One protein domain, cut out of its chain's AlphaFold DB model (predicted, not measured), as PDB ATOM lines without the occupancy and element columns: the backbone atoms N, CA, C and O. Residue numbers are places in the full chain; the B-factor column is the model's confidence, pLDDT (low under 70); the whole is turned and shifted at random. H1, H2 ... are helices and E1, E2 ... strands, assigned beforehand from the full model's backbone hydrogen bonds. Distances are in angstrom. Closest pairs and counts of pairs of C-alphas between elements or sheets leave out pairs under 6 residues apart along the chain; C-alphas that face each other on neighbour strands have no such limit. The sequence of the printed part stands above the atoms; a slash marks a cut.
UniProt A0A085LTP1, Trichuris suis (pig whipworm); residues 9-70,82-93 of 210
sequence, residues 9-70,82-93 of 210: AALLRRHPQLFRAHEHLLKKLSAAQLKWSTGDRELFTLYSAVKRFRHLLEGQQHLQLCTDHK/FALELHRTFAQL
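This is residues 9 to 70 and 82 to 93 of the 210 residues of a protein of Trichuris suis (pig whipworm) (UniProt A0A085LTP1). Three parts are stacked in a row: a two-stranded hairpin of E1 and E2, the helix H1 in the middle, packed over the hairpin's open end, and the helix H3 on H1's other side. The hairpin's turn at Pro 16 makes one end of the longest axis and the loop round Ala 32, between E2 and H1, makes the other, while short H2 continues closely from the end of H1. The printed part has 74 residues, with the named elements E1, E2, H1, H2 and H3 in that order; the sheet, E1 - E2, is antiparallel and the class is mixed, helices and strands. The whole is only just compact, close to loose, with a radius of gyration of the C-alphas of 13.2 A, and elongated, with spans of 41 by 25 by 23 A.

E1 is residues 9 to 15, 18.8 A long, and begins at C-alpha 9 at (-41.908, -41.480, -28.097). E2 is residues 18 to 26, 22.8 A long, and bends by 59 degrees at residue 23. H1 is residues 38 to 52, 21.0 A long, and begins at C-alpha 38 at (-48.774, -53.362, -26.392). H2 is the four residues 54 to 57, 5.1 A long. H3 is residues 82 to 93, 16.2 A long, and ends at C-alpha 93 at (-43.490, -32.205, -12.776).

E1 and E2 form a hairpin of antiparallel strands, with 160 degrees between their directions. N 9 and O 25, 2.9 A apart, and N 15 and O 18, 2.8 A apart, are within hydrogen-bond range. The closest C-alphas of E1 and H1 are those of Ala 9 and Leu 46, 6.4 A apart. For E2 and H1 they are those of Leu 25 and Ala 49, also 6.4 A apart. H1 and H3 touch, closest at the C-alphas of Tyr 47 and Leu 86, 5.6 A apart. They run the same way at a shallow tilt of 34 degrees, only just short of steep. H2 is close to H3 but not clearly touching, closest at the C-alphas of Leu 57 and Leu 93, 7.1 A apart. E1 and E2 are apart from H2 and from H3. Every O i to N i+4 pair is within hydrogen-bond range in H1 and H3; H2 is too short for such a pair.

The two C-alphas farthest apart are those of Pro 16 and Ala 32, at 42.1 A. Residues 71 to 81 are cut out, and C-alphas 70 and 82 are 17.0 A apart across the cut. Of the links that are printed whole, E2 to H1 is long, with 11 residues; E1 to E2 and H1 to H2 are tight. Residues 58 to 70 hold no named element. The mean pLDDT of the printed part is 80.4; residue 61 and residues 68 to 70 are under 70.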
ATOM      1  N   ALA A   9     -41.275 -42.659 -28.667       80.69
ATOM      2  CA  ALA A   9     -41.908 -41.480 -28.097       80.69
ATOM      3  C   ALA A   9     -41.272 -40.227 -28.698       80.69
ATOM      4  O   ALA A   9     -40.067 -40.195 -28.952       80.69
ATOM      5  N   ALA A  10     -42.061 -39.180 -28.906       84.56
ATOM      6  CA  ALA A  10     -41.571 -37.899 -29.400       84.56
ATOM      7  C   ALA A  10     -42.054 -36.769 -28.493       84.56
ATOM      8  O   ALA A  10     -43.222 -36.718 -28.114       84.56
ATOM      9  N   LEU A  11     -41.151 -35.850 -28.160       83.19
ATOM     10  CA  LEU A  11     -41.494 -34.602 -27.497       83.19
ATOM     11  C   LEU A  11     -41.887 -33.596 -28.574       83.19
ATOM     12  O   LEU A  11     -41.066 -33.207 -29.408       83.19
ATOM     13  N   LEU A  12     -43.151 -33.183 -28.558       86.62
ATOM     14  CA  LEU A  12     -43.688 -32.193 -29.486       86.62
ATOM     15  C   LEU A  12     -43.818 -30.843 -28.781       86.62
ATOM     16  O   LEU A  12     -44.318 -30.760 -27.661       86.62
ATOM     17  N   ARG A  13     -43.409 -29.768 -29.456       83.00
ATOM     18  CA  ARG A  13     -43.644 -28.397 -28.999       83.00
ATOM     19  C   ARG A  13     -44.810 -27.796 -29.776       83.00
ATOM     20  O   ARG A  13     -44.818 -27.819 -31.009       83.00
ATOM     21  N   ARG A  14     -45.780 -27.235 -29.054       79.62
ATOM     22  CA  ARG A  14     -46.916 -26.519 -29.648       79.62
ATOM     23  C   ARG A  14     -46.451 -25.166 -30.198       79.62
ATOM     24  O   ARG A  14     -45.957 -24.327 -29.447       79.62
ATOM     25  N   HIS A  15     -46.602 -24.965 -31.503       74.12
ATOM     26  CA  HIS A  15     -46.448 -23.691 -32.214       74.12
ATOM     27  C   HIS A  15     -47.856 -23.159 -32.561       74.12
ATOM     28  O   HIS A  15     -48.777 -23.971 -32.655       74.12
ATOM     29  N   PRO A  16     -48.074 -21.843 -32.767       72.56
ATOM     30  CA  PRO A  16     -49.399 -21.244 -32.986       72.56
ATOM     31  C   PRO A  16     -50.335 -21.933 -33.993       72.56
ATOM     32  O   PRO A  16     -51.542 -21.766 -33.879       72.56
ATOM     33  N   GLN A  17     -49.818 -22.708 -34.951       78.62
ATOM     34  CA  GLN A  17     -50.638 -23.414 -35.943       78.62
ATOM     35  C   GLN A  17     -50.281 -24.899 -36.112       78.62
ATOM     36  O   GLN A  17     -50.961 -25.600 -36.850       78.62
ATOM     37  N   LEU A  18     -49.210 -25.391 -35.476       82.62
ATOM     38  CA  LEU A  18     -48.616 -26.697 -35.787       82.62
ATOM     39  C   LEU A  18     -47.965 -27.304 -34.537       82.62
ATOM     40  O   LEU A  18     -47.436 -26.581 -33.692       82.62
ATOM     41  N   PHE A  19     -47.905 -28.631 -34.455       80.50
ATOM     42  CA  PHE A  19     -46.996 -29.317 -33.537       80.50
ATOM     43  C   PHE A  19     -45.698 -29.632 -34.270       80.50
ATOM     44  O   PHE A  19     -45.718 -30.230 -35.344       80.50
ATOM     45  N   ARG A  20     -44.561 -29.231 -33.699       82.19
ATOM     46  CA  ARG A  20     -43.245 -29.570 -34.247       82.19
ATOM     47  C   ARG A  20     -42.547 -30.550 -33.321       82.19
ATOM     48  O   ARG A  20     -42.444 -30.290 -32.121       82.19
ATOM     49  N   ALA A  21     -42.046 -31.646 -33.883       80.75
ATOM     50  CA  ALA A  21     -41.188 -32.560 -33.147       80.75
ATOM     51  C   ALA A  21     -39.899 -31.848 -32.732       80.75
ATOM     52  O   ALA A  21     -39.247 -31.192 -33.549       80.75
ATOM     53  N   HIS A  22     -39.585 -31.930 -31.444       79.06
ATOM     54  CA  HIS A  22     -38.397 -31.330 -30.863       79.06
ATOM     55  C   HIS A  22     -37.338 -32.391 -30.579       79.06
ATOM     56  O   HIS A  22     -36.201 -32.225 -30.999       79.06
ATOM     57  N   GLU A  23     -37.729 -33.493 -29.936       85.44
ATOM     58  CA  GLU A  23     -36.838 -34.597 -29.573       85.44
ATOM     59  C   GLU A  23     -37.536 -35.943 -29.783       85.44
ATOM     60  O   GLU A  23     -38.746 -36.062 -29.581       85.44
ATOM     61  N   HIS A  24     -36.775 -36.975 -30.149       85.00
ATOM     62  CA  HIS A  24     -37.281 -38.335 -30.343       85.00
ATOM     63  C   HIS A  24     -36.576 -39.318 -29.405       85.00
ATOM     64  O   HIS A  24     -35.373 -39.229 -29.157       85.00
ATOM     65  N   LEU A  25     -37.318 -40.300 -28.904       83.44
ATOM     66  CA  LEU A  25     -36.802 -41.418 -28.131       83.44
ATOM     67  C   LEU A  25     -37.263 -42.729 -28.753       83.44
ATOM     68  O   LEU A  25     -38.445 -43.052 -28.750       83.44
ATOM     69  N   LEU A  26     -36.296 -43.530 -29.187       84.38
ATOM     70  CA  LEU A  26     -36.511 -44.929 -29.528       84.38
ATOM     71  C   LEU A  26     -35.992 -45.791 -28.386       84.38
ATOM     72  O   LEU A  26     -34.823 -45.675 -27.998       84.38
ATOM     73  N   LYS A  27     -36.838 -46.671 -27.847       81.75
ATOM     74  CA  LYS A  27     -36.439 -47.565 -26.761       81.75
ATOM     75  C   LYS A  27     -36.339 -48.998 -27.268       81.75
ATOM     76  O   LYS A  27     -37.280 -49.555 -27.821       81.75
ATOM     77  N   LYS A  28     -35.165 -49.608 -27.085       84.19
ATOM     78  CA  LYS A  28     -34.989 -51.046 -27.322       84.19
ATOM     79  C   LYS A  28     -35.569 -51.803 -26.131       84.19
ATOM     80  O   LYS A  28     -35.157 -51.554 -24.999       84.19
ATOM     81  N   LEU A  29     -36.507 -52.705 -26.404       82.75
ATOM     82  CA  LEU A  29     -37.070 -53.618 -25.415       82.75
ATOM     83  C   LEU A  29     -36.163 -54.844 -25.265       82.75
ATOM     84  O   LEU A  29     -35.624 -55.347 -26.252       82.75
ATOM     85  N   SER A  30     -35.986 -55.321 -24.034       85.31
ATOM     86  CA  SER A  30     -35.313 -56.595 -23.764       85.31
ATOM     87  C   SER A  30     -36.200 -57.792 -24.127       85.31
ATOM     88  O   SER A  30     -37.408 -57.652 -24.315       85.31
ATOM     89  N   ALA A  31     -35.621 -58.996 -24.174       82.94
ATOM     90  CA  ALA A  31     -36.352 -60.220 -24.514       82.94
ATOM     91  C   ALA A  31     -37.557 -60.496 -23.593       82.94
ATOM     92  O   ALA A  31     -38.574 -61.012 -24.052       82.94
ATOM     93  N   ALA A  32     -37.471 -60.122 -22.311       83.12
ATOM     94  CA  ALA A  32     -38.594 -60.216 -21.379       83.12
ATOM     95  C   ALA A  32     -39.685 -59.175 -21.689       83.12
ATOM     96  O   ALA A  32     -40.869 -59.482 -21.628       83.12
ATOM     97  N   GLN A  33     -39.280 -57.966 -22.080       81.81
ATOM     98  CA  GLN A  33     -40.181 -56.846 -22.364       81.81
ATOM     99  C   GLN A  33     -40.897 -56.973 -23.709       81.81
ATOM    100  O   GLN A  33     -41.974 -56.422 -23.896       81.81
ATOM    101  N   LEU A  34     -40.321 -57.714 -24.656       83.31
ATOM    102  CA  LEU A  34     -40.983 -58.034 -25.922       83.31
ATOM    103  C   LEU A  34     -42.228 -58.910 -25.727       83.31
ATOM    104  O   LEU A  34     -43.105 -58.894 -26.582       83.31
ATOM    105  N   LYS A  35     -42.314 -59.644 -24.608       84.88
ATOM    106  CA  LYS A  35     -43.489 -60.451 -24.244       84.88
ATOM    107  C   LYS A  35     -44.608 -59.627 -23.603       84.88
ATOM    108  O   LYS A  35     -45.689 -60.161 -23.385       84.88
ATOM    109  N   TRP A  36     -44.343 -58.369 -23.250       80.94
ATOM    110  CA  TRP A  36     -45.337 -57.498 -22.634       80.94
ATOM    111  C   TRP A  36     -46.455 -57.132 -23.609       80.94
ATOM    112  O   TRP A  36     -46.274 -57.143 -24.831       80.94
ATOM    113  N   SER A  37     -47.606 -56.758 -23.049       81.81
ATOM    114  CA  SER A  37     -48.721 -56.225 -23.826       81.81
ATOM    115  C   SER A  37     -48.298 -54.970 -24.602       81.81
ATOM    116  O   SER A  37     -47.291 -54.326 -24.298       81.81
ATOM    117  N   THR A  38     -49.040 -54.607 -25.648       78.44
ATOM    118  CA  THR A  38     -48.774 -53.362 -26.392       78.44
ATOM    119  C   THR A  38     -48.880 -52.136 -25.477       78.44
ATOM    120  O   THR A  38     -47.988 -51.292 -25.500       78.44
ATOM    121  N   GLY A  39     -49.870 -52.111 -24.576       78.25
ATOM    122  CA  GLY A  39     -50.036 -51.039 -23.589       78.25
ATOM    123  C   GLY A  39     -48.847 -50.907 -22.633       78.25
ATOM    124  O   GLY A  39     -48.312 -49.815 -22.467       78.25
ATOM    125  N   ASP A  40     -48.349 -52.012 -22.074       79.50
ATOM    126  CA  ASP A  40     -47.185 -51.985 -21.172       79.50
ATOM    127  C   ASP A  40     -45.904 -51.514 -21.876       79.50
ATOM    128  O   ASP A  40     -45.074 -50.811 -21.293       79.50
ATOM    129  N   ARG A  41     -45.730 -51.890 -23.150       81.06
ATOM    130  CA  ARG A  41     -44.588 -51.457 -23.970       81.06
ATOM    131  C   ARG A  41     -44.638 -49.957 -24.245       81.06
ATOM    132  O   ARG A  41     -43.605 -49.286 -24.143       81.06
ATOM    133  N   GLU A  42     -45.814 -49.420 -24.553       80.75
ATOM    134  CA  GLU A  42     -46.015 -47.981 -24.740       80.75
ATOM    135  C   GLU A  42     -45.831 -47.213 -23.426       80.75
ATOM    136  O   GLU A  42     -45.067 -46.247 -23.383       80.75
ATOM    137  N   LEU A  43     -46.407 -47.700 -22.324       81.44
ATOM    138  CA  LEU A  43     -46.260 -47.118 -20.990       81.44
ATOM    139  C   LEU A  43     -44.792 -47.056 -20.542       81.44
ATOM    140  O   LEU A  43     -44.323 -46.032 -20.042       81.44
ATOM    141  N   PHE A  44     -44.027 -48.129 -20.755       84.31
ATOM    142  CA  PHE A  44     -42.595 -48.152 -20.451       84.31
ATOM    143  C   PHE A  44     -41.804 -47.135 -21.281       84.31
ATOM    144  O   PHE A  44     -40.859 -46.498 -20.795       84.31
ATOM    145  N   THR A  45     -42.182 -46.980 -22.547       86.44
ATOM    146  CA  THR A  45     -41.547 -46.038 -23.473       86.44
ATOM    147  C   THR A  45     -41.827 -44.607 -23.052       86.44
ATOM    148  O   THR A  45     -40.916 -43.778 -23.027       86.44
ATOM    149  N   LEU A  46     -43.049 -44.352 -22.604       85.56
ATOM    150  CA  LEU A  46     -43.482 -43.080 -22.068       85.56
ATOM    151  C   LEU A  46     -42.770 -42.717 -20.760       85.56
ATOM    152  O   LEU A  46     -42.176 -41.644 -20.659       85.56
ATOM    153  N   TYR A  47     -42.735 -43.631 -19.789       86.06
ATOM    154  CA  TYR A  47     -41.966 -43.459 -18.555       86.06
ATOM    155  C   TYR A  47     -40.486 -43.172 -18.856       86.06
ATOM    156  O   TYR A  47     -39.886 -42.247 -18.302       86.06
ATOM    157  N   SER A  48     -39.898 -43.918 -19.795       85.81
ATOM    158  CA  SER A  48     -38.521 -43.697 -20.244       85.81
ATOM    159  C   SER A  48     -38.325 -42.317 -20.881       85.81
ATOM    160  O   SER A  48     -37.280 -41.698 -20.664       85.81
ATOM    161  N   ALA A  49     -39.303 -41.834 -21.653       88.00
ATOM    162  CA  ALA A  49     -39.283 -40.512 -22.272       88.00
ATOM    163  C   ALA A  49     -39.323 -39.411 -21.216       88.00
ATOM    164  O   ALA A  49     -38.447 -38.552 -21.204       88.00
ATOM    165  N   VAL A  50     -40.259 -39.490 -20.273       86.88
ATOM    166  CA  VAL A  50     -40.397 -38.524 -19.173       86.88
ATOM    167  C   VAL A  50     -39.128 -38.472 -18.334       86.88
ATOM    168  O   VAL A  50     -38.609 -37.395 -18.046       86.88
ATOM    169  N   LYS A  51     -38.558 -39.634 -18.005       85.88
ATOM    170  CA  LYS A  51     -37.311 -39.714 -17.243       85.88
ATOM    171  C   LYS A  51     -36.125 -39.111 -17.997       85.88
ATOM    172  O   LYS A  51     -35.311 -38.420 -17.390       85.88
ATOM    173  N   ARG A  52     -36.011 -39.351 -19.308       87.94
ATOM    174  CA  ARG A  52     -34.926 -38.804 -20.141       87.94
ATOM    175  C   ARG A  52     -35.061 -37.295 -20.331       87.94
ATOM    176  O   ARG A  52     -34.083 -36.567 -20.186       87.94
ATOM    177  N   PHE A  53     -36.264 -36.838 -20.655       87.62
ATOM    178  CA  PHE A  53     -36.557 -35.443 -20.976       87.62
ATOM    179  C   PHE A  53     -36.946 -34.622 -19.749       87.62
ATOM    180  O   PHE A  53     -37.408 -33.499 -19.900       87.62
ATOM    181  N   ARG A  54     -36.722 -35.138 -18.535       85.94
ATOM    182  CA  ARG A  54     -37.068 -34.473 -17.273       85.94
ATOM    183  C   ARG A  54     -36.636 -33.002 -17.246       85.94
ATOM    184  O   ARG A  54     -37.453 -32.142 -16.969       85.94
ATOM    185  N   HIS A  55     -35.398 -32.718 -17.641       85.00
ATOM    186  CA  HIS A  55     -34.837 -31.364 -17.708       85.00
ATOM    187  C   HIS A  55     -35.539 -30.422 -18.709       85.00
ATOM    188  O   HIS A  55     -35.478 -29.209 -18.544       85.00
ATOM    189  N   LEU A  56     -36.187 -30.958 -19.749       84.19
ATOM    190  CA  LEU A  56     -36.977 -30.183 -20.717       84.19
ATOM    191  C   LEU A  56     -38.429 -30.007 -20.266       84.19
ATOM    192  O   LEU A  56     -39.094 -29.057 -20.676       84.19
ATOM    193  N   LEU A  57     -38.930 -30.947 -19.465       83.81
ATOM    194  CA  LEU A  57     -40.291 -30.941 -18.935       83.81
ATOM    195  C   LEU A  57     -40.398 -30.075 -17.671       83.81
ATOM    196  O   LEU A  57     -41.439 -29.465 -17.430       83.81
ATOM    197  N   GLU A  58     -39.323 -29.985 -16.884       79.69
ATOM    198  CA  GLU A  58     -39.237 -29.129 -15.702       79.69
ATOM    199  C   GLU A  58     -39.500 -27.652 -16.070       79.69
ATOM    200  O   GLU A  58     -38.850 -27.068 -16.937       79.69
ATOM    201  N   GLY A  59     -40.494 -27.042 -15.413       73.69
ATOM    202  CA  GLY A  59     -40.880 -25.639 -15.618       73.69
ATOM    203  C   GLY A  59     -41.898 -25.381 -16.738       73.69
ATOM    204  O   GLY A  59     -42.298 -24.234 -16.934       73.69
ATOM    205  N   GLN A  60     -42.358 -26.409 -17.459       75.38
ATOM    206  CA  GLN A  60     -43.423 -26.252 -18.453       75.38
ATOM    207  C   GLN A  60     -44.803 -26.210 -17.783       75.38
ATOM    208  O   GLN A  60     -45.165 -27.108 -17.029       75.38
ATOM    209  N   GLN A  61     -45.603 -25.182 -18.086       68.81
ATOM    210  CA  GLN A  61     -46.930 -25.007 -17.476       68.81
ATOM    211  C   GLN A  61     -48.054 -25.799 -18.163       68.81
ATOM    212  O   GLN A  61     -49.145 -25.918 -17.615       68.81
ATOM    213  N   HIS A  62     -47.812 -26.330 -19.366       73.62
ATOM    214  CA  HIS A  62     -48.849 -26.975 -20.172       73.62
ATOM    215  C   HIS A  62     -48.304 -28.224 -20.876       73.62
ATOM    216  O   HIS A  62     -47.960 -28.195 -22.058       73.62
ATOM    217  N   LEU A  63     -48.180 -29.314 -20.117       79.25
ATOM    218  CA  LEU A  63     -47.739 -30.617 -20.614       79.25
ATOM    219  C   LEU A  63     -48.954 -31.503 -20.901       79.25
ATOM    220  O   LEU A  63     -49.809 -31.687 -20.038       79.25
ATOM    221  N   GLN A  64     -49.012 -32.055 -22.111       80.19
ATOM    222  CA  GLN A  64     -50.039 -33.006 -22.530       80.19
ATOM    223  C   GLN A  64     -49.380 -34.310 -22.955       80.19
ATOM    224  O   GLN A  64     -48.349 -34.311 -23.631       80.19
ATOM    225  N   LEU A  65     -49.989 -35.410 -22.538       79.56
ATOM    226  CA  LEU A  65     -49.545 -36.756 -22.833       79.56
ATOM    227  C   LEU A  65     -50.508 -37.380 -23.839       79.56
ATOM    228  O   LEU A  65     -51.700 -37.470 -23.558       79.56
ATOM    229  N   CYS A  66     -49.990 -37.808 -24.985       76.62
ATOM    230  CA  CYS A  66     -50.781 -38.469 -26.017       76.62
ATOM    231  C   CYS A  66     -50.250 -39.887 -26.211       76.62
ATOM    232  O   CYS A  66     -49.055 -40.072 -26.447       76.62
ATOM    233  N   THR A  67     -51.136 -40.867 -26.102       77.38
ATOM    234  CA  THR A  67     -50.873 -42.283 -26.366       77.38
ATOM    235  C   THR A  67     -51.992 -42.827 -27.241       77.38
ATOM    236  O   THR A  67     -53.132 -42.379 -27.116       77.38
ATOM    237  N   ASP A  68     -51.685 -43.790 -28.108       67.12
ATOM    238  CA  ASP A  68     -52.662 -44.326 -29.067       67.12
ATOM    239  C   ASP A  68     -53.679 -45.275 -28.401       67.12
ATOM    240  O   ASP A  68     -54.739 -45.570 -28.955       67.12
ATOM    241  N   HIS A  69     -53.393 -45.721 -27.176       63.56
ATOM    242  CA  HIS A  69     -54.296 -46.527 -26.361       63.56
ATOM    243  C   HIS A  69     -55.204 -45.669 -25.468       63.56
ATOM    244  O   HIS A  69     -54.811 -44.609 -24.973       63.56
ATOM    245  N   LYS A  70     -56.436 -46.172 -25.270       57.62
ATOM    246  CA  LYS A  70     -57.515 -45.590 -24.450       57.62
ATOM    247  C   LYS A  70     -56.940 -45.023 -23.144       57.62
ATOM    248  O   LYS A  70     -56.122 -45.699 -22.518       57.62
ATOM    249  N   PHE A  82     -44.534 -49.465 -13.351       74.25
ATOM    250  CA  PHE A  82     -44.243 -48.344 -14.248       74.25
ATOM    251  C   PHE A  82     -45.354 -47.292 -14.282       74.25
ATOM    252  O   PHE A  82     -45.039 -46.109 -14.371       74.25
ATOM    253  N   ALA A  83     -46.626 -47.693 -14.192       75.06
ATOM    254  CA  ALA A  83     -47.755 -46.765 -14.178       75.06
ATOM    255  C   ALA A  83     -47.722 -45.921 -12.902       75.06
ATOM    256  O   ALA A  83     -47.774 -44.694 -12.968       75.06
ATOM    257  N   LEU A  84     -47.532 -46.571 -11.749       80.12
ATOM    258  CA  LEU A  84     -47.391 -45.896 -10.458       80.12
ATOM    259  C   LEU A  84     -46.231 -44.893 -10.454       80.12
ATOM    260  O   LEU A  84     -46.400 -43.739 -10.055       80.12
ATOM    261  N   GLU A  85     -45.058 -45.303 -10.940       81.38
ATOM    262  CA  GLU A  85     -43.890 -44.423 -10.990       81.38
ATOM    263  C   GLU A  85     -44.069 -43.280 -12.004       81.38
ATOM    264  O   GLU A  85     -43.631 -42.151 -11.769       81.38
ATOM    265  N   LEU A  86     -44.766 -43.526 -13.116       82.75
ATOM    266  CA  LEU A  86     -45.141 -42.484 -14.066       82.75
ATOM    267  C   LEU A  86     -46.057 -41.451 -13.399       82.75
ATOM    268  O   LEU A  86     -45.741 -40.265 -13.416       82.75
ATOM    269  N   HIS A  87     -47.132 -41.874 -12.734       78.50
ATOM    270  CA  HIS A  87     -48.012 -40.953 -12.008       78.50
ATOM    271  C   HIS A  87     -47.251 -40.134 -10.958       78.50
ATOM    272  O   HIS A  87     -47.414 -38.914 -10.885       78.50
ATOM    273  N   ARG A  88     -46.355 -40.772 -10.194       83.12
ATOM    274  CA  ARG A  88     -45.511 -40.095  -9.199       83.12
ATOM    275  C   ARG A  88     -44.588 -39.052  -9.830       83.12
ATOM    276  O   ARG A  88     -44.473 -37.941  -9.313       83.12
ATOM    277  N   THR A  89     -43.927 -39.396 -10.931       81.19
ATOM    278  CA  THR A  89     -43.025 -38.472 -11.632       81.19
ATOM    279  C   THR A  89     -43.785 -37.298 -12.249       81.19
ATOM    280  O   THR A  89     -43.335 -36.164 -12.117       81.19
ATOM    281  N   PHE A  90     -44.970 -37.514 -12.822       76.00
ATOM    282  CA  PHE A  90     -45.816 -36.428 -13.334       76.00
ATOM    283  C   PHE A  90     -46.360 -35.508 -12.239       76.00
ATOM    284  O   PHE A  90     -46.372 -34.291 -12.421       76.00
ATOM    285  N   ALA A  91     -46.748 -36.051 -11.082       75.25
ATOM    286  CA  ALA A  91     -47.153 -35.234  -9.939       75.25
ATOM    287  C   ALA A  91     -46.027 -34.284  -9.489       75.25
ATOM    288  O   ALA A  91     -46.288 -33.145  -9.116       75.25
ATOM    289  N   GLN A  92     -44.764 -34.712  -9.596       78.31
ATOM    290  CA  GLN A  92     -43.595 -33.872  -9.301       78.31
ATOM    291  C   GLN A  92     -43.265 -32.854 -10.399       78.31
ATOM    292  O   GLN A  92     -42.628 -31.844 -10.111       78.31
ATOM    293  N   LEU A  93     -43.660 -33.123 -11.646       71.19
ATOM    294  CA  LEU A  93     -43.490 -32.205 -12.776       71.19
ATOM    295  C   LEU A  93     -44.605 -31.157 -12.861       71.19
ATOM    296  O   LEU A  93     -44.494 -30.235 -13.669       71.19
TER     297      LEU A  93